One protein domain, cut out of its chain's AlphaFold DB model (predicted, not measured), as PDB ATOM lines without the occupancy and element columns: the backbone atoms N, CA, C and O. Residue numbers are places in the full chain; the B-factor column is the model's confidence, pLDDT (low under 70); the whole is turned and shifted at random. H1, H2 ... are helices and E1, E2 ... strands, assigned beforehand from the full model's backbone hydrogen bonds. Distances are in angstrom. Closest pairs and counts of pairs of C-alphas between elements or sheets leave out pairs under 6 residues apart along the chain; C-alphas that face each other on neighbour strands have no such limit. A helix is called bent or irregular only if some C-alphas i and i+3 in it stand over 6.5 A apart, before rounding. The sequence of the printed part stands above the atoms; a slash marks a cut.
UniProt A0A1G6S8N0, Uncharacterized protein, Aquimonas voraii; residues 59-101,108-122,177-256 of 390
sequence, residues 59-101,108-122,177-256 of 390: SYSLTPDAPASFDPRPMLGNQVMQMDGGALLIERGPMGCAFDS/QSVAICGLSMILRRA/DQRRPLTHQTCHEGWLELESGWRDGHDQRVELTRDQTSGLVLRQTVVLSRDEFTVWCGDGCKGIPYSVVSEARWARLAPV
ATOM      1  N   SER A  59      12.207  -9.926  28.765       93.12
ATOM      2  CA  SER A  59      11.573  -9.516  27.517       93.12
ATOM      3  C   SER A  59      10.099  -9.266  27.793       93.12
ATOM      4  O   SER A  59       9.424 -10.121  28.367       93.12
ATOM      5  N   TYR A  60       9.617  -8.093  27.406       93.50
ATOM      6  CA  TYR A  60       8.290  -7.604  27.748       93.50
ATOM      7  C   TYR A  60       7.559  -7.118  26.497       93.50
ATOM      8  O   TYR A  60       8.170  -6.565  25.583       93.50
ATOM      9  N   SER A  61       6.247  -7.324  26.450       90.31
ATOM     10  CA  SER A  61       5.376  -6.774  25.409       90.31
ATOM     11  C   SER A  61       5.447  -5.247  25.415       90.31
ATOM     12  O   SER A  61       5.478  -4.648  26.481       90.31
ATOM     13  N   LEU A  62       5.423  -4.589  24.255       84.62
ATOM     14  CA  LEU A  62       5.248  -3.127  24.203       84.62
ATOM     15  C   LEU A  62       3.793  -2.687  24.401       84.62
ATOM     16  O   LEU A  62       3.531  -1.515  24.667       84.62
ATOM     17  N   THR A  63       2.851  -3.621  24.284       83.81
ATOM     18  CA  THR A  63       1.430  -3.390  24.538       83.81
ATOM     19  C   THR A  63       1.117  -3.697  26.002       83.81
ATOM     20  O   THR A  63       1.365  -4.831  26.434       83.81
ATOM     21  N   PRO A  64       0.555  -2.737  26.759       82.81
ATOM     22  CA  PRO A  64       0.088  -2.999  28.112       82.81
ATOM     23  C   PRO A  64      -1.047  -4.029  28.126       82.81
ATOM     24  O   PRO A  64      -1.950  -3.957  27.296       82.81
ATOM     25  N   ASP A  65      -1.017  -4.973  29.065       77.00
ATOM     26  CA  ASP A  65      -1.984  -6.084  29.144       77.00
ATOM     27  C   ASP A  65      -2.889  -6.048  30.393       77.00
ATOM     28  O   ASP A  65      -3.763  -6.896  30.567       77.00
ATOM     29  N   ALA A  66      -2.710  -5.038  31.245       67.75
ATOM     30  CA  ALA A  66      -3.565  -4.712  32.384       67.75
ATOM     31  C   ALA A  66      -4.371  -3.428  32.096       67.75
ATOM     32  O   ALA A  66      -4.015  -2.699  31.166       67.75
ATOM     33  N   PRO A  67      -5.421  -3.091  32.880       67.44
ATOM     34  CA  PRO A  67      -6.000  -1.750  32.851       67.44
ATOM     35  C   PRO A  67      -4.910  -0.727  33.195       67.44
ATOM     36  O   PRO A  67      -4.581  -0.503  34.359       67.44
ATOM     37  N   ALA A  68      -4.302  -0.162  32.156       74.94
ATOM     38  CA  ALA A  68      -3.259   0.837  32.262       74.94
ATOM     39  C   ALA A  68      -3.907   2.219  32.301       74.94
ATOM     40  O   ALA A  68      -4.823   2.505  31.527       74.94
ATOM     41  N   SER A  69      -3.428   3.087  33.190       78.81
ATOM     42  CA  SER A  69      -3.840   4.495  33.202       78.81
ATOM     43  C   SER A  69      -2.981   5.366  32.285       78.81
ATOM     44  O   SER A  69      -3.268   6.549  32.121       78.81
ATOM     45  N   PHE A  70      -1.955   4.788  31.647       82.50
ATOM     46  CA  PHE A  70      -1.186   5.442  30.592       82.50
ATOM     47  C   PHE A  70      -0.599   4.452  29.580       82.50
ATOM     48  O   PHE A  70      -0.438   3.264  29.852       82.50
ATOM     49  N   ASP A  71      -0.253   4.980  28.408       81.56
ATOM     50  CA  ASP A  71       0.553   4.295  27.403       81.56
ATOM     51  C   ASP A  71       2.043   4.577  27.678       81.56
ATOM     52  O   ASP A  71       2.431   5.746  27.648       81.56
ATOM     53  N   PRO A  72       2.889   3.564  27.951       78.56
ATOM     54  CA  PRO A  72       4.306   3.773  28.239       78.56
ATOM     55  C   PRO A  72       5.157   4.038  26.995       78.56
ATOM     56  O   PRO A  72       6.297   4.486  27.121       78.56
ATOM     57  N   ARG A  73       4.633   3.812  25.785       76.50
ATOM     58  CA  ARG A  73       5.399   3.949  24.537       76.50
ATOM     59  C   ARG A  73       6.009   5.345  24.333       76.50
ATOM     60  O   ARG A  73       7.194   5.396  24.018       76.50
ATOM     61  N   PRO A  74       5.313   6.474  24.586       73.94
ATOM     62  CA  PRO A  74       5.917   7.808  24.502       73.94
ATOM     63  C   PRO A  74       7.147   7.982  25.404       73.94
ATOM     64  O   PRO A  74       8.090   8.668  25.023       73.94
ATOM     65  N   MET A  75       7.160   7.335  26.575       72.62
ATOM     66  CA  MET A  75       8.281   7.392  27.522       72.62
ATOM     67  C   MET A  75       9.462   6.538  27.064       72.62
ATOM     68  O   MET A  75      10.615   6.891  27.297       72.62
ATOM     69  N   LEU A  76       9.172   5.425  26.390       70.69
ATOM     70  CA  LEU A  76      10.180   4.577  25.756       70.69
ATOM     71  C   LEU A  76      10.746   5.225  24.474       70.69
ATOM     72  O   LEU A  76      11.867   4.922  24.069       70.69
ATOM     73  N   GLY A  77       9.996   6.154  23.871       66.75
ATOM     74  CA  GLY A  77      10.410   7.026  22.776       66.75
ATOM     75  C   GLY A  77       9.318   7.198  21.716       66.75
ATOM     76  O   GLY A  77       8.519   6.302  21.467       66.75
ATOM     77  N   ASN A  78       9.313   8.337  21.014       59.84
ATOM     78  CA  ASN A  78       8.291   8.659  20.001       59.84
ATOM     79  C   ASN A  78       8.135   7.598  18.895       59.84
ATOM     80  O   ASN A  78       7.056   7.458  18.326       59.84
ATOM     81  N   GLN A  79       9.199   6.850  18.591       58.62
ATOM     82  CA  GLN A  79       9.194   5.798  17.569       58.62
ATOM     83  C   GLN A  79       8.491   4.511  18.039       58.62
ATOM     84  O   GLN A  79       8.033   3.731  17.214       58.62
ATOM     85  N   VAL A  80       8.313   4.326  19.350       58.84
ATOM     86  CA  VAL A  80       7.658   3.143  19.932       58.84
ATOM     87  C   VAL A  80       6.145   3.170  19.724       58.84
ATOM     88  O   VAL A  80       5.501   2.125  19.704       58.84
ATOM     89  N   MET A  81       5.550   4.349  19.509       55.97
ATOM     90  CA  MET A  81       4.097   4.482  19.332       55.97
ATOM     91  C   MET A  81       3.545   3.738  18.105       55.97
ATOM     92  O   MET A  81       2.341   3.504  18.046       55.97
ATOM     93  N   GLN A  82       4.397   3.372  17.143       59.81
ATOM     94  CA  GLN A  82       4.010   2.679  15.907       59.81
ATOM     95  C   GLN A  82       4.354   1.179  15.912       59.81
ATOM     96  O   GLN A  82       4.076   0.488  14.936       59.81
ATOM     97  N   MET A  83       4.945   0.675  17.000       62.09
ATOM     98  CA  MET A  83       5.417  -0.704  17.090       62.09
ATOM     99  C   MET A  83       4.275  -1.657  17.464       62.09
ATOM    100  O   MET A  83       4.012  -1.886  18.647       62.09
ATOM    101  N   ASP A  84       3.622  -2.248  16.464       67.38
ATOM    102  CA  ASP A  84       2.717  -3.382  16.671       67.38
ATOM    103  C   ASP A  84       3.527  -4.690  16.719       67.38
ATOM    104  O   ASP A  84       4.181  -5.080  15.752       67.38
ATOM    105  N   GLY A  85       3.499  -5.383  17.863       69.25
ATOM    106  CA  GLY A  85       4.160  -6.686  18.039       69.25
ATOM    107  C   GLY A  85       5.664  -6.643  18.343       69.25
ATOM    108  O   GLY A  85       6.319  -7.684  18.315       69.25
ATOM    109  N   GLY A  86       6.225  -5.468  18.644       79.31
ATOM    110  CA  GLY A  86       7.592  -5.352  19.156       79.31
ATOM    111  C   GLY A  86       7.723  -5.753  20.632       79.31
ATOM    112  O   GLY A  86       6.731  -5.896  21.352       79.31
ATOM    113  N   ALA A  87       8.965  -5.902  21.094       85.00
ATOM    114  CA  ALA A  87       9.273  -6.237  22.484       85.00
ATOM    115  C   ALA A  87      10.282  -5.259  23.095       85.00
ATOM    116  O   ALA A  87      11.240  -4.838  22.445       85.00
ATOM    117  N   LEU A  88      10.088  -4.941  24.372       88.25
ATOM    118  CA  LEU A  88      11.071  -4.276  25.213       88.25
ATOM    119  C   LEU A  88      11.961  -5.338  25.859       88.25
ATOM    120  O   LEU A  88      11.489  -6.166  26.633       88.25
ATOM    121  N   LEU A  89      13.255  -5.300  25.575       88.69
ATOM    122  CA  LEU A  89      14.252  -6.103  26.271       88.69
ATOM    123  C   LEU A  89      14.944  -5.221  27.299       88.69
ATOM    124  O   LEU A  89      15.363  -4.109  26.980       88.69
ATOM    125  N   ILE A  90      15.094  -5.730  28.513       86.88
ATOM    126  CA  ILE A  90      15.942  -5.115  29.528       86.88
ATOM    127  C   ILE A  90      17.097  -6.072  29.770       86.88
ATOM    128  O   ILE A  90      16.893  -7.227  30.142       86.88
ATOM    129  N   GLU A  91      18.311  -5.596  29.516       86.12
ATOM    130  CA  GLU A  91      19.536  -6.382  29.647       86.12
ATOM    131  C   GLU A  91      20.586  -5.605  30.426       86.12
ATOM    132  O   GLU A  91      20.724  -4.391  30.244       86.12
ATOM    133  N   ARG A  92      21.413  -6.307  31.206       80.25
ATOM    134  CA  ARG A  92      22.679  -5.738  31.665       80.25
ATOM    135  C   ARG A  92      23.582  -5.446  30.470       80.25
ATOM    136  O   ARG A  92      23.933  -6.330  29.689       80.25
ATOM    137  N   GLY A  93      23.949  -4.180  30.318       65.50
ATOM    138  CA  GLY A  93      24.906  -3.744  29.317       65.50
ATOM    139  C   GLY A  93      26.316  -4.280  29.602       65.50
ATOM    140  O   GLY A  93      26.662  -4.544  30.752       65.50
ATOM    141  N   PRO A  94      27.163  -4.400  28.565       55.38
ATOM    142  CA  PRO A  94      28.551  -4.844  28.707       55.38
ATOM    143  C   PRO A  94      29.452  -3.796  29.378       55.38
ATOM    144  O   PRO A  94      30.572  -4.111  29.777       55.38
ATOM    145  N   MET A  95      28.993  -2.544  29.488       54.28
ATOM    146  CA  MET A  95      29.703  -1.523  30.249       54.28
ATOM    147  C   MET A  95      29.501  -1.822  31.732       54.28
ATOM    148  O   MET A  95      28.413  -1.613  32.265       54.28
ATOM    149  N   GLY A  96      30.543  -2.371  32.366       48.94
ATOM    150  CA  GLY A  96      30.568  -2.627  33.805       48.94
ATOM    151  C   GLY A  96      30.128  -1.393  34.588       48.94
ATOM    152  O   GLY A  96      30.327  -0.266  34.132       48.94
ATOM    153  N   CYS A  97      29.490  -1.613  35.737       53.53
ATOM    154  CA  CYS A  97      28.914  -0.531  36.523       53.53
ATOM    155  C   CYS A  97      29.989   0.520  36.833       53.53
ATOM    156  O   CYS A  97      30.970   0.235  37.524       53.53
ATOM    157  N   ALA A  98      29.842   1.720  36.270       46.06
ATOM    158  CA  ALA A  98      30.745   2.820  36.555       46.06
ATOM    159  C   ALA A  98      30.274   3.445  37.865       46.06
ATOM    160  O   ALA A  98      29.294   4.178  37.889       46.06
ATOM    161  N   PHE A  99      30.933   3.116  38.972       49.12
ATOM    162  CA  PHE A  99      30.661   3.782  40.238       49.12
ATOM    163  C   PHE A  99      31.123   5.235  40.128       49.12
ATOM    164  O   PHE A  99      32.325   5.502  40.129       49.12
ATOM    165  N   ASP A 100      30.185   6.176  40.036       43.34
ATOM    166  CA  ASP A 100      30.497   7.559  40.370       43.34
ATOM    167  C   ASP A 100      30.579   7.654  41.896       43.34
ATOM    168  O   ASP A 100      29.578   7.726  42.606       43.34
ATOM    169  N   SER A 101      31.799   7.564  42.421       40.31
ATOM    170  CA  SER A 101      32.068   7.700  43.851       40.31
ATOM    171  C   SER A 101      31.988   9.153  44.343       40.31
ATOM    172  O   SER A 101      32.321   9.415  45.501       40.31
ATOM    173  N   GLN A 108      22.604   5.665  50.396       51.78
ATOM    174  CA  GLN A 108      22.047   5.521  49.047       51.78
ATOM    175  C   GLN A 108      23.056   4.840  48.121       51.78
ATOM    176  O   GLN A 108      24.133   5.364  47.837       51.78
ATOM    177  N   SER A 109      22.699   3.649  47.650       46.06
ATOM    178  CA  SER A 109      23.443   2.915  46.634       46.06
ATOM    179  C   SER A 109      23.124   3.505  45.253       46.06
ATOM    180  O   SER A 109      22.111   3.158  44.651       46.06
ATOM    181  N   VAL A 110      23.970   4.398  44.722       51.25
ATOM    182  CA  VAL A 110      23.901   4.778  43.297       51.25
ATOM    183  C   VAL A 110      24.579   3.673  42.495       51.25
ATOM    184  O   VAL A 110      25.775   3.698  42.206       51.25
ATOM    185  N   ALA A 111      23.804   2.635  42.193       46.50
ATOM    186  CA  ALA A 111      24.211   1.599  41.264       46.50
ATOM    187  C   ALA A 111      24.004   2.120  39.835       46.50
ATOM    188  O   ALA A 111      22.933   1.960  39.256       46.50
ATOM    189  N   ILE A 112      25.035   2.723  39.228       53.62
ATOM    190  CA  ILE A 112      25.039   2.958  37.774       53.62
ATOM    191  C   ILE A 112      25.388   1.639  37.092       53.62
ATOM    192  O   ILE A 112      26.466   1.462  36.527       53.62
ATOM    193  N   CYS A 113      24.490   0.670  37.185       55.75
ATOM    194  CA  CYS A 113      24.594  -0.527  36.378       55.75
ATOM    195  C   CYS A 113      23.848  -0.279  35.094       55.75
ATOM    196  O   CYS A 113      22.673   0.079  35.104       55.75
ATOM    197  N   GLY A 114      24.575  -0.385  33.984       63.00
ATOM    198  CA  GLY A 114      24.109  -0.012  32.657       63.00
ATOM    199  C   GLY A 114      23.045  -0.962  32.125       63.00
ATOM    200  O   GLY A 114      23.260  -1.583  31.087       63.00
ATOM    201  N   LEU A 115      21.906  -1.090  32.811       76.06
ATOM    202  CA  LEU A 115      20.702  -1.631  32.215       76.06
ATOM    203  C   LEU A 115      20.457  -0.866  30.917       76.06
ATOM    204  O   LEU A 115      20.484   0.364  30.851       76.06
ATOM    205  N   SER A 116      20.311  -1.622  29.847       80.25
ATOM    206  CA  SER A 116      19.945  -1.102  28.546       80.25
ATOM    207  C   SER A 116      18.519  -1.529  28.277       80.25
ATOM    208  O   SER A 116      18.215  -2.721  28.326       80.25
ATOM    209  N   MET A 117      17.670  -0.563  27.953       85.31
ATOM    210  CA  MET A 117      16.415  -0.854  27.281       85.31
ATOM    211  C   MET A 117      16.712  -1.032  25.800       85.31
ATOM    212  O   MET A 117      17.379  -0.196  25.190       85.31
ATOM    213  N   ILE A 118      16.239  -2.125  25.221       85.69
ATOM    214  CA  ILE A 118      16.370  -2.404  23.798       85.69
ATOM    215  C   ILE A 118      14.969  -2.605  23.263       85.69
ATOM    216  O   ILE A 118      14.273  -3.545  23.641       85.69
ATOM    217  N   LEU A 119      14.554  -1.711  22.384       86.94
ATOM    218  CA  LEU A 119      13.285  -1.836  21.690       86.94
ATOM    219  C   LEU A 119      13.542  -2.666  20.444       86.94
ATOM    220  O   LEU A 119      14.166  -2.182  19.496       86.94
ATOM    221  N   ARG A 120      13.112  -3.926  20.478       86.00
ATOM    222  CA  ARG A 120      13.247  -4.843  19.353       86.00
ATOM    223  C   ARG A 120      12.032  -4.728  18.451       86.00
ATOM    224  O   ARG A 120      10.906  -4.998  18.878       86.00
ATOM    225  N   ARG A 121      12.280  -4.347  17.201       84.62
ATOM    226  CA  ARG A 121      11.249  -4.153  16.180       84.62
ATOM    227  C   ARG A 121      10.998  -5.428  15.395       84.62
ATOM    228  O   ARG A 121      11.890  -6.272  15.256       84.62
ATOM    229  N   ALA A 122       9.791  -5.560  14.856       83.19
ATOM    230  CA  ALA A 122       9.483  -6.640  13.931       83.19
ATOM    231  C   ALA A 122      10.177  -6.384  12.573       83.19
ATOM    232  O   ALA A 122      10.213  -5.237  12.125       83.19
ATOM    233  N   ASP A 177      17.028  -2.740  16.296       84.50
ATOM    234  CA  ASP A 177      17.046  -2.628  17.744       84.50
ATOM    235  C   ASP A 177      17.377  -1.174  18.091       84.50
ATOM    236  O   ASP A 177      18.347  -0.607  17.579       84.50
ATOM    237  N   GLN A 178      16.583  -0.559  18.965       80.12
ATOM    238  CA  GLN A 178      16.908   0.752  19.529       80.12
ATOM    239  C   GLN A 178      17.396   0.566  20.949       80.12
ATOM    240  O   GLN A 178      16.606   0.317  21.861       80.12
ATOM    241  N   ARG A 179      18.709   0.686  21.142       81.00
ATOM    242  CA  ARG A 179      19.322   0.578  22.462       81.00
ATOM    243  C   ARG A 179      19.379   1.949  23.130       81.00
ATOM    244  O   ARG A 179      20.056   2.866  22.663       81.00
ATOM    245  N   ARG A 180      18.709   2.073  24.270       77.75
ATOM    246  CA  ARG A 180      18.775   3.231  25.161       77.75
ATOM    247  C   ARG A 180      19.430   2.788  26.469       77.75
ATOM    248  O   ARG A 180      18.834   1.990  27.195       77.75
ATOM    249  N   PRO A 181      20.657   3.245  26.775       75.62
ATOM    250  CA  PRO A 181      21.188   3.047  28.113       75.62
ATOM    251  C   PRO A 181      20.274   3.782  29.093       75.62
ATOM    252  O   PRO A 181      19.919   4.939  28.861       75.62
ATOM    253  N   LEU A 182      19.892   3.115  30.176       74.44
ATOM    254  CA  LEU A 182      19.260   3.782  31.298       74.44
ATOM    255  C   LEU A 182      20.361   4.564  32.018       74.44
ATOM    256  O   LEU A 182      21.252   3.998  32.644       74.44
ATOM    257  N   THR A 183      20.380   5.878  31.842       68.81
ATOM    258  CA  THR A 183      21.292   6.767  32.570       68.81
ATOM    259  C   THR A 183      20.601   7.271  33.826       68.81
ATOM    260  O   THR A 183      19.384   7.418  33.803       68.81
ATOM    261  N   HIS A 184      21.367   7.575  34.878       73.69
ATOM    262  CA  HIS A 184      20.845   8.171  36.114       73.69
ATOM    263  C   HIS A 184      19.755   7.322  36.784       73.69
ATOM    264  O   HIS A 184      18.577   7.671  36.833       73.69
ATOM    265  N   GLN A 185      20.180   6.152  37.253       77.38
ATOM    266  CA  GLN A 185      19.327   5.187  37.928       77.38
ATOM    267  C   GLN A 185      19.544   5.277  39.438       77.38
ATOM    268  O   GLN A 185      20.687   5.225  39.902       77.38
ATOM    269  N   THR A 186      18.459   5.355  40.200       84.25
ATOM    270  CA  THR A 186      18.488   5.163  41.654       84.25
ATOM    271  C   THR A 186      17.557   4.030  42.030       84.25
ATOM    272  O   THR A 186      16.502   3.860  41.430       84.25
ATOM    273  N   CYS A 187      17.955   3.226  43.010       86.25
ATOM    274  CA  CYS A 187      17.126   2.133  43.494       86.25
ATOM    275  C   CYS A 187      16.609   2.443  44.892       86.25
ATOM    276  O   CYS A 187      17.381   2.845  45.765       86.25
ATOM    277  N   HIS A 188      15.321   2.211  45.116       85.06
ATOM    278  CA  HIS A 188      14.701   2.337  46.431       85.06
ATOM    279  C   HIS A 188      13.599   1.303  46.584       85.06
ATOM    280  O   HIS A 188      12.760   1.134  45.709       85.06
ATOM    281  N   GLU A 189      13.607   0.576  47.700       84.25
ATOM    282  CA  GLU A 189      12.501  -0.308  48.098       84.25
ATOM    283  C   GLU A 189      12.068  -1.349  47.043       84.25
ATOM    284  O   GLU A 189      10.999  -1.939  47.150       84.25
ATOM    285  N   GLY A 190      12.924  -1.694  46.076       86.25
ATOM    286  CA  GLY A 190      12.601  -2.674  45.019       86.25
ATOM    287  C   GLY A 190      12.049  -2.034  43.757       86.25
ATOM    288  O   GLY A 190      11.482  -2.715  42.904       86.25
ATOM    289  N   TRP A 191      12.248  -0.731  43.635       91.00
ATOM    290  CA  TRP A 191      12.000   0.060  42.452       91.00
ATOM    291  C   TRP A 191      13.313   0.548  41.872       91.00
ATOM    292  O   TRP A 191      14.251   0.873  42.598       91.00
ATOM    293  N   LEU A 192      13.357   0.584  40.548       89.88
ATOM    294  CA  LEU A 192      14.353   1.309  39.787       89.88
ATOM    295  C   LEU A 192      13.732   2.629  39.342       89.88
ATOM    296  O   LEU A 192      12.856   2.647  38.481       89.88
ATOM    297  N   GLU A 193      14.182   3.728  39.922       88.81
ATOM    298  CA  GLU A 193      13.833   5.071  39.486       88.81
ATOM    299  C   GLU A 193      14.726   5.489  38.320       88.81
ATOM    300  O   GLU A 193      15.953   5.386  38.382       88.81
ATOM    301  N   LEU A 194      14.094   5.963  37.252       84.50
ATOM    302  CA  LEU A 194      14.763   6.599  36.133       84.50
ATOM    303  C   LEU A 194      14.645   8.107  36.307       84.50
ATOM    304  O   LEU A 194      13.534   8.651  36.311       84.50
ATOM    305  N   GLU A 195      15.783   8.792  36.393       70.19
ATOM    306  CA  GLU A 195      15.798  10.245  36.313       70.19
ATOM    307  C   GLU A 195      15.380  10.632  34.889       70.19
ATOM    308  O   GLU A 195      16.131  10.486  33.918       70.19
ATOM    309  N   SER A 196      14.130  11.067  34.725       61.84
ATOM    310  CA  SER A 196      13.686  11.552  33.427       61.84
ATOM    311  C   SER A 196      14.369  12.900  33.181       61.84
ATOM    312  O   SER A 196      14.038  13.921  33.777       61.84
ATOM    313  N   GLY A 197      15.417  12.887  32.356       50.03
ATOM    314  CA  GLY A 197      16.139  14.091  31.959       50.03
ATOM    315  C   GLY A 197      15.219  15.003  31.151       50.03
ATOM    316  O   GLY A 197      15.081  14.838  29.939       50.03
ATOM    317  N   TRP A 198      14.549  15.946  31.809       42.75
ATOM    318  CA  TRP A 198      13.558  16.791  31.152       42.75
ATOM    319  C   TRP A 198      14.199  17.983  30.452       42.75
ATOM    320  O   TRP A 198      14.566  18.985  31.062       42.75
ATOM    321  N   ARG A 199      14.249  17.876  29.120       41.97
ATOM    322  CA  ARG A 199      14.474  18.985  28.189       41.97
ATOM    323  C   ARG A 199      13.358  20.037  28.202       41.97
ATOM    324  O   ARG A 199      13.620  21.129  27.728       41.97
ATOM    325  N   ASP A 200      12.186  19.767  28.788       43.53
ATOM    326  CA  ASP A 200      11.013  20.652  28.658       43.53
ATOM    327  C   ASP A 200      10.195  20.822  29.959       43.53
ATOM    328  O   ASP A 200       8.969  20.776  29.953       43.53
ATOM    329  N   GLY A 201      10.854  20.990  31.111       47.88
ATOM    330  CA  GLY A 201      10.233  21.642  32.279       47.88
ATOM    331  C   GLY A 201       9.111  20.915  33.040       47.88
ATOM    332  O   GLY A 201       8.500  21.549  33.900       47.88
ATOM    333  N   HIS A 202       8.845  19.628  32.801       54.59
ATOM    334  CA  HIS A 202       7.895  18.860  33.613       54.59
ATOM    335  C   HIS A 202       8.619  17.966  34.631       54.59
ATOM    336  O   HIS A 202       9.401  17.098  34.260       54.59
ATOM    337  N   ASP A 203       8.333  18.164  35.922       73.31
ATOM    338  CA  ASP A 203       8.769  17.289  37.016       73.31
ATOM    339  C   ASP A 203       8.050  15.928  36.870       73.31
ATOM    340  O   ASP A 203       6.914  15.753  37.323       73.31
ATOM    341  N   GLN A 204       8.674  14.975  36.175       78.19
ATOM    342  CA  GLN A 204       8.173  13.605  36.058       78.19
ATOM    343  C   GLN A 204       9.155  12.612  36.665       78.19
ATOM    344  O   GLN A 204      10.372  12.735  36.523       78.19
ATOM    345  N   ARG A 205       8.604  11.586  37.305       85.88
ATOM    346  CA  ARG A 205       9.360  10.479  37.882       85.88
ATOM    347  C   ARG A 205       8.859   9.169  37.308       85.88
ATOM    348  O   ARG A 205       7.648   8.960  37.233       85.88
ATOM    349  N   VAL A 206       9.777   8.304  36.900       88.06
ATOM    350  CA  VAL A 206       9.457   6.998  36.321       88.06
ATOM    351  C   VAL A 206      10.093   5.932  37.180       88.06
ATOM    352  O   VAL A 206      11.299   5.945  37.381       88.06
ATOM    353  N   GLU A 207       9.285   5.009  37.672       90.94
ATOM    354  CA  GLU A 207       9.722   3.921  38.531       90.94
ATOM    355  C   GLU A 207       9.373   2.596  37.840       90.94
ATOM    356  O   GLU A 207       8.270   2.422  37.310       90.94
ATOM    357  N   LEU A 208      10.327   1.668  37.816       92.69
ATOM    358  CA  LEU A 208      10.210   0.350  37.203       92.69
ATOM    359  C   LEU A 208      10.384  -0.742  38.260       92.69
ATOM    360  O   LEU A 208      11.281  -0.670  39.098       92.69
ATOM    361  N   THR A 209       9.562  -1.782  38.203       93.88
ATOM    362  CA  THR A 209       9.697  -2.982  39.043       93.88
ATOM    363  C   THR A 209       9.102  -4.196  38.328       93.88
ATOM    364  O   THR A 209       8.652  -4.088  37.186       93.88
ATOM    365  N   ARG A 210       9.083  -5.362  38.975       94.38
ATOM    366  CA  ARG A 210       8.375  -6.545  38.477       94.38
ATOM    367  C   ARG A 210       7.187  -6.889  39.352       94.38
ATOM    368  O   ARG A 210       7.141  -6.544  40.526       94.38
ATOM    369  N   ASP A 211       6.218  -7.579  38.774       94.38
ATOM    370  CA  ASP A 211       5.158  -8.242  39.532       94.38
ATOM    371  C   ASP A 211       5.439  -9.735  39.746       94.38
ATOM    372  O   ASP A 211       6.338 -10.326  39.143       94.38
ATOM    373  N   GLN A 212       4.601 -10.366  40.568       93.19
ATOM    374  CA  GLN A 212       4.682 -11.794  40.914       93.19
ATOM    375  C   GLN A 212       4.515 -12.746  39.715       93.19
ATOM    376  O   GLN A 212       4.811 -13.935  39.806       93.19
ATOM    377  N   THR A 213       4.022 -12.241  38.587       93.25
ATOM    378  CA  THR A 213       3.854 -12.980  37.331       93.25
ATOM    379  C   THR A 213       4.934 -12.631  36.314       93.25
ATOM    380  O   THR A 213       4.767 -12.896  35.127       93.25
ATOM    381  N   SER A 214       6.055 -12.060  36.772       93.56
ATOM    382  CA  SER A 214       7.206 -11.720  35.943       93.56
ATOM    383  C   SER A 214       6.982 -10.585  34.934       93.56
ATOM    384  O   SER A 214       7.880 -10.356  34.121       93.56
ATOM    385  N   GLY A 215       5.856  -9.866  34.989       94.69
ATOM    386  CA  GLY A 215       5.601  -8.685  34.159       94.69
ATOM    387  C   GLY A 215       6.396  -7.468  34.624       94.69
ATOM    388  O   GLY A 215       6.757  -7.369  35.797       94.69
ATOM    389  N   LEU A 216       6.689  -6.552  33.697       94.38
ATOM    390  CA  LEU A 216       7.318  -5.270  34.017       94.38
ATOM    391  C   LEU A 216       6.229  -4.277  34.407       94.38
ATOM    392  O   LEU A 216       5.322  -3.992  33.625       94.38
ATOM    393  N   VAL A 217       6.340  -3.730  35.606       93.44
ATOM    394  CA  VAL A 217       5.447  -2.703  36.127       93.44
ATOM    395  C   VAL A 217       6.127  -1.353  35.983       93.44
ATOM    396  O   VAL A 217       7.271  -1.173  36.400       93.44
ATOM    397  N   LEU A 218       5.402  -0.402  35.405       92.62
ATOM    398  CA  LEU A 218       5.820   0.980  35.257       92.62
ATOM    399  C   LEU A 218       4.887   1.868  36.061       92.62
ATOM    400  O   LEU A 218       3.660   1.777  35.945       92.62
ATOM    401  N   ARG A 219       5.488   2.769  36.822       91.31
ATOM    402  CA  ARG A 219       4.798   3.813  37.555       91.31
ATOM    403  C   ARG A 219       5.351   5.162  37.126       91.31
ATOM    404  O   ARG A 219       6.532   5.439  37.306       91.31
ATOM    405  N   GLN A 220       4.499   6.005  36.565       88.81
ATOM    406  CA  GLN A 220       4.843   7.372  36.197       88.81
ATOM    407  C   GLN A 220       4.163   8.331  37.169       88.81
ATOM    408  O   GLN A 220       2.942   8.411  37.201       88.81
ATOM    409  N   THR A 221       4.938   9.091  37.933       87.88
ATOM    410  CA  THR A 221       4.412  10.203  38.731       87.88
ATOM    411  C   THR A 221       4.604  11.496  37.951       87.88
ATOM    412  O   THR A 221       5.733  11.865  37.632       87.88
ATOM    413  N   VAL A 222       3.508  12.180  37.626       84.75
ATOM    414  CA  VAL A 222       3.511  13.439  36.869       84.75
ATOM    415  C   VAL A 222       3.052  14.566  37.779       84.75
ATOM    416  O   VAL A 222       1.965  14.484  38.346       84.75
ATOM    417  N   VAL A 223       3.841  15.635  37.903       83.88
ATOM    418  CA  VAL A 223       3.392  16.864  38.572       83.88
ATOM    419  C   VAL A 223       2.424  17.618  37.655       83.88
ATOM    420  O   VAL A 223       2.801  18.093  36.586       83.88
ATOM    421  N   LEU A 224       1.163  17.708  38.077       82.31
ATOM    422  CA  LEU A 224       0.079  18.400  37.378       82.31
ATOM    423  C   LEU A 224       0.108  19.910  37.624       82.31
ATOM    424  O   LEU A 224      -0.128  20.694  36.708       82.31
ATOM    425  N   SER A 225       0.390  20.324  38.860       81.31
ATOM    426  CA  SER A 225       0.549  21.734  39.215       81.31
ATOM    427  C   SER A 225       1.542  21.899  40.356       81.31
ATOM    428  O   SER A 225       1.685  21.032  41.220       81.31
ATOM    429  N   ARG A 226       2.235  23.036  40.355       77.25
ATOM    430  CA  ARG A 226       3.223  23.395  41.365       77.25
ATOM    431  C   ARG A 226       3.070  24.871  41.690       77.25
ATOM    432  O   ARG A 226       3.387  25.718  40.858       77.25
ATOM    433  N   ASP A 227       2.579  25.161  42.888       79.81
ATOM    434  CA  ASP A 227       2.478  26.528  43.380       79.81
ATOM    435  C   ASP A 227       3.702  26.837  44.239       79.81
ATOM    436  O   ASP A 227       4.008  26.141  45.215       79.81
ATOM    437  N   GLU A 228       4.419  27.890  43.859       78.44
ATOM    438  CA  GLU A 228       5.664  28.284  44.503       78.44
ATOM    439  C   GLU A 228       5.542  29.651  45.162       78.44
ATOM    440  O   GLU A 228       4.976  30.598  44.614       78.44
ATOM    441  N   PHE A 229       6.122  29.773  46.352       72.50
ATOM    442  CA  PHE A 229       6.381  31.063  46.952       72.50
ATOM    443  C   PHE A 229       7.651  31.600  46.304       72.50
ATOM    444  O   PHE A 229       8.752  31.109  46.575       72.50
ATOM    445  N   THR A 230       7.511  32.592  45.429       66.00
ATOM    446  CA  THR A 230       8.662  33.258  44.824       66.00
ATOM    447  C   THR A 230       9.426  34.000  45.917       66.00
ATOM    448  O   THR A 230       9.017  35.067  46.376       66.00
ATOM    449  N   VAL A 231      10.548  33.437  46.359       67.81
ATOM    450  CA  VAL A 231      11.505  34.190  47.165       67.81
ATOM    451  C   VAL A 231      12.218  35.124  46.199       67.81
ATOM    452  O   VAL A 231      12.742  34.674  45.184       67.81
ATOM    453  N   TRP A 232      12.184  36.427  46.472       58.91
ATOM    454  CA  TRP A 232      12.813  37.434  45.621       58.91
ATOM    455  C   TRP A 232      14.341  37.286  45.688       58.91
ATOM    456  O   TRP A 232      15.011  37.956  46.469       58.91
ATOM    457  N   CYS A 233      14.892  36.371  44.898       57.16
ATOM    458  CA  CYS A 233      16.257  36.444  44.413       57.16
ATOM    459  C   CYS A 233      16.169  36.720  42.917       57.16
ATOM    460  O   CYS A 233      15.547  35.963  42.171       57.16
ATOM    461  N   GLY A 234      16.696  37.875  42.506       48.31
ATOM    462  CA  GLY A 234      16.788  38.236  41.097       48.31
ATOM    463  C   GLY A 234      17.428  37.116  40.274       48.31
ATOM    464  O   GLY A 234      18.174  36.289  40.795       48.31
ATOM    465  N   ASP A 235      17.108  37.130  38.983       45.59
ATOM    466  CA  ASP A 235      17.783  36.366  37.930       45.59
ATOM    467  C   ASP A 235      17.481  34.852  37.877       45.59
ATOM    468  O   ASP A 235      18.301  34.064  37.417       45.59
ATOM    469  N   GLY A 236      16.266  34.432  38.257       54.34
ATOM    470  CA  GLY A 236      15.731  33.120  37.846       54.34
ATOM    471  C   GLY A 236      15.752  32.006  38.896       54.34
ATOM    472  O   GLY A 236      15.727  30.828  38.540       54.34
ATOM    473  N   CYS A 237      15.755  32.342  40.187       61.94
ATOM    474  CA  CYS A 237      15.503  31.355  41.233       61.94
ATOM    475  C   CYS A 237      14.112  30.714  41.103       61.94
ATOM    476  O   CYS A 237      13.103  31.420  41.035       61.94
ATOM    477  N   LYS A 238      14.049  29.379  41.178       59.44
ATOM    478  CA  LYS A 238      12.800  28.658  41.472       59.44
ATOM    479  C   LYS A 238      12.337  29.006  42.893       59.44
ATOM    480  O   LYS A 238      13.168  29.140  43.795       59.44
ATOM    481  N   GLY A 239      11.034  29.199  43.090       66.25
ATOM    482  CA  GLY A 239      10.470  29.502  44.403       66.25
ATOM    483  C   GLY A 239      10.453  28.278  45.323       66.25
ATOM    484  O   GLY A 239      10.755  27.158  44.915       66.25
ATOM    485  N   ILE A 240      10.084  28.482  46.589       70.50
ATOM    486  CA  ILE A 240       9.858  27.365  47.518       70.50
ATOM    487  C   ILE A 240       8.468  26.792  47.206       70.50
ATOM    488  O   ILE A 240       7.488  27.527  47.369       70.50
ATOM    489  N   PRO A 241       8.338  25.528  46.758       66.81
ATOM    490  CA  PRO A 241       7.029  24.943  46.495       66.81
ATOM    491  C   PRO A 241       6.245  24.835  47.806       66.81
ATOM    492  O   PRO A 241       6.753  24.307  48.794       66.81
ATOM    493  N   TYR A 242       5.013  25.344  47.821       76.38
ATOM    494  CA  TYR A 242       4.088  25.190  48.953       76.38
ATOM    495  C   TYR A 242       2.857  24.345  48.600       76.38
ATOM    496  O   TYR A 242       2.117  23.949  49.498       76.38
ATOM    497  N   SER A 243       2.652  24.046  47.316       76.06
ATOM    498  CA  SER A 243       1.685  23.065  46.828       76.06
ATOM    499  C   SER A 243       2.285  22.334  45.635       76.06
ATOM    500  O   SER A 243       2.813  22.961  44.716       76.06
ATOM    501  N   VAL A 244       2.206  21.007  45.647       77.06
ATOM    502  CA  VAL A 244       2.517  20.161  44.495       77.06
ATOM    503  C   VAL A 244       1.368  19.181  44.349       77.06
ATOM    504  O   VAL A 244       1.099  18.394  45.256       77.06
ATOM    505  N   VAL A 245       0.687  19.238  43.211       82.75
ATOM    506  CA  VAL A 245      -0.317  18.252  42.822       82.75
ATOM    507  C   VAL A 245       0.348  17.317  41.835       82.75
ATOM    508  O   VAL A 245       0.838  17.763  40.799       82.75
ATOM    509  N   SER A 246       0.366  16.028  42.146       85.62
ATOM    510  CA  SER A 246       0.866  15.002  41.238       85.62
ATOM    511  C   SER A 246      -0.125  13.856  41.099       85.62
ATOM    512  O   SER A 246      -0.964  13.620  41.966       85.62
ATOM    513  N   GLU A 247      -0.030  13.166  39.972       86.56
ATOM    514  CA  GLU A 247      -0.837  12.005  39.611       86.56
ATOM    515  C   GLU A 247       0.107  10.828  39.373       86.56
ATOM    516  O   GLU A 247       1.117  10.985  38.680       86.56
ATOM    517  N   ALA A 248      -0.209   9.660  39.939       88.50
ATOM    518  CA  ALA A 248       0.543   8.441  39.672       88.50
ATOM    519  C   ALA A 248      -0.213   7.571  38.665       88.50
ATOM    520  O   ALA A 248      -1.338   7.127  38.887       88.50
ATOM    521  N   ARG A 249       0.443   7.301  37.541       89.00
ATOM    522  CA  ARG A 249      -0.068   6.489  36.446       89.00
ATOM    523  C   ARG A 249       0.652   5.152  36.409       89.00
ATOM    524  O   ARG A 249       1.844   5.076  36.691       89.00
ATOM    525  N   TRP A 250      -0.075   4.105  36.048       91.31
ATOM    526  CA  TRP A 250       0.369   2.720  36.130       91.31
ATOM    527  C   TRP A 250       0.198   2.019  34.787       91.31
ATOM    528  O   TRP A 250      -0.839   2.148  34.132       91.31
ATOM    529  N   ALA A 251       1.211   1.256  34.394       92.00
ATOM    530  CA  ALA A 251       1.180   0.383  33.234       92.00
ATOM    531  C   ALA A 251       1.891  -0.925  33.573       92.00
ATOM    532  O   ALA A 251       2.824  -0.956  34.376       92.00
ATOM    533  N   ARG A 252       1.446  -2.014  32.952       93.00
ATOM    534  CA  ARG A 252       2.090  -3.319  33.057       93.00
ATOM    535  C   ARG A 252       2.354  -3.856  31.668       93.00
ATOM    536  O   ARG A 252       1.445  -3.861  30.843       93.00
ATOM    537  N   LEU A 253       3.574  -4.319  31.441       92.75
ATOM    538  CA  LEU A 253       3.987  -5.002  30.227       92.75
ATOM    539  C   LEU A 253       4.144  -6.496  30.519       92.75
ATOM    540  O   LEU A 253       4.966  -6.896  31.351       92.75
ATOM    541  N   ALA A 254       3.350  -7.314  29.828       93.44
ATOM    542  CA  ALA A 254       3.393  -8.769  29.942       93.44
ATOM    543  C   ALA A 254       4.801  -9.304  29.646       93.44
ATOM    544  O   ALA A 254       5.435  -8.802  28.713       93.44
ATOM    545  N   PRO A 255       5.281 -10.346  30.342       94.62
ATOM    546  CA  PRO A 255       6.458 -11.063  29.874       94.62
ATOM    547  C   PRO A 255       6.143 -11.741  28.535       94.62
ATOM    548  O   PRO A 255       5.062 -12.302  28.347       94.62
ATOM    549  N   VAL A 256       7.093 -11.703  27.607       93.19
ATOM    550  CA  VAL A 256       6.991 -12.374  26.304       93.19
ATOM    551  C   VAL A 256       8.216 -13.239  26.066       93.19
ATOM    552  O   VAL A 256       9.272 -13.031  26.669       93.19
TER     553      VAL A 256
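What this domain is: This is residues 59 to 101, 108 to 122 and 177 to 256 of the 390 residues of an uncharacterized protein of Aquimonas voraii (UniProt A0A1G6S8N0). One long antiparallel sheet of nine strands, strongly twisted and curled like part of a barrel, makes the body; its two edge strands, E4 and E5, stay apart, although a tight link joins them. The hairpin of E8 and E9 runs on from this body as a long arm, whose tip, residues 232 to 237, stands free, and two short helices, H1 and H2, graze the sheet. The printed part has 138 residues, with the order E1 H1 H2 E2 E3 E4 E5 E6 E7 E8 E9, and across the sheet the order is E4 E3 E2 E1 E9 E8 E7 E6 E5; the class is mostly strand. The whole is only just compact, close to loose, with a radius of gyration of the C-alphas of 17.1 A and spans of 54 by 38 by 29 A.

How they stand to each other: Start at E1, residues 59 to 64, an inner strand between E2, residues 87 to 92, and E9, residues 240 to 255. E1 and E2 are antiparallel at 141 degrees, with N 60 and O 88 2.8 A apart, within hydrogen-bond range. E1 and E9 are antiparallel at 112 degrees, with N 61 and O 254 at 2.8 A. After E1 look for H1, residues 73 to 76, and H2, residues 78 to 82, which touch only at the corner by their tight link; their closest C-alphas, of Arg 73 and Val 80, are 5.2 A apart. H1 only grazes the sheet with its residues 73 to 76, and H2 only grazes it with its residues 79 to 81. H1 is too short for any O i to N i+4 pair; H2 has 0 of 1 such pairs within hydrogen-bond range and 0 of 2 O i to N i+3 pairs. Beyond E2 comes E3, residues 115 to 120, antiparallel to it at 154 degrees, with N 89 and O 118 at 2.8 A. Next is E4, residues 177 to 181, an edge strand antiparallel to E3 at 161 degrees, with N 180 and O 117 at 2.8 A. From E5, residues 185 to 188, the other edge strand, a meander begins, each strand the antiparallel neighbour of the one before: E5, E6 at residues 191 to 195, E7 at residues 204 to 210, E8 at residues 216 to 229, and E9. Its hairpins show N 193 and O 186 at 2.8 A for E5 and E6, N 192 and O 208 at 2.8 A for E6 and E7, N 219 and O 207 at 2.8 A for E7 and E8, and N 218 and O 251 at 2.8 A for E8 and E9. The pairing of E9 is staggered: its residues 240 to 253 pair with E8, and 253 to 255 with E1.

Where its parts are: Find C-alpha 59 at (11.573, -9.516, 27.517); from there E1 runs 13.2 A to C-alpha 64. H1 spans 5.0 A and H2 8.4 A; H2 is neither bent nor irregular, but only just: C-alphas 79 and 82 are 6.3 A apart. E2 measures 16.3 A, E3 15.2 A, E4 12.5 A, E5 10.1 A, E6 12.5 A and E7 20.3 A. E8 runs 38.6 A to C-alpha 229 at (6.381, 31.063, 46.952). E9 covers 42.4 A, bends by 73 degrees at residue 243, and ends at C-alpha 255, (6.458, -11.063, 29.874).

The domain as a whole: The C-alphas of Ala 122 and Trp 232 are the two farthest apart, 54.4 A, while those of Ser 59 and Val 256, first and last printed, are 5.5 A apart. Residues 102 to 107 are not printed, with 11.5 A from C-alpha 101 to C-alpha 108, nor are residues 123 to 176, with 9.4 A from C-alpha 122 to C-alpha 177. Of the links that are printed whole, none is long. The mean pLDDT of the printed part is 75.0, and 46 residues are under 70, among them 77 to 85, 93 to 101, 108 to 114, 196 to 202 and 230 to 239.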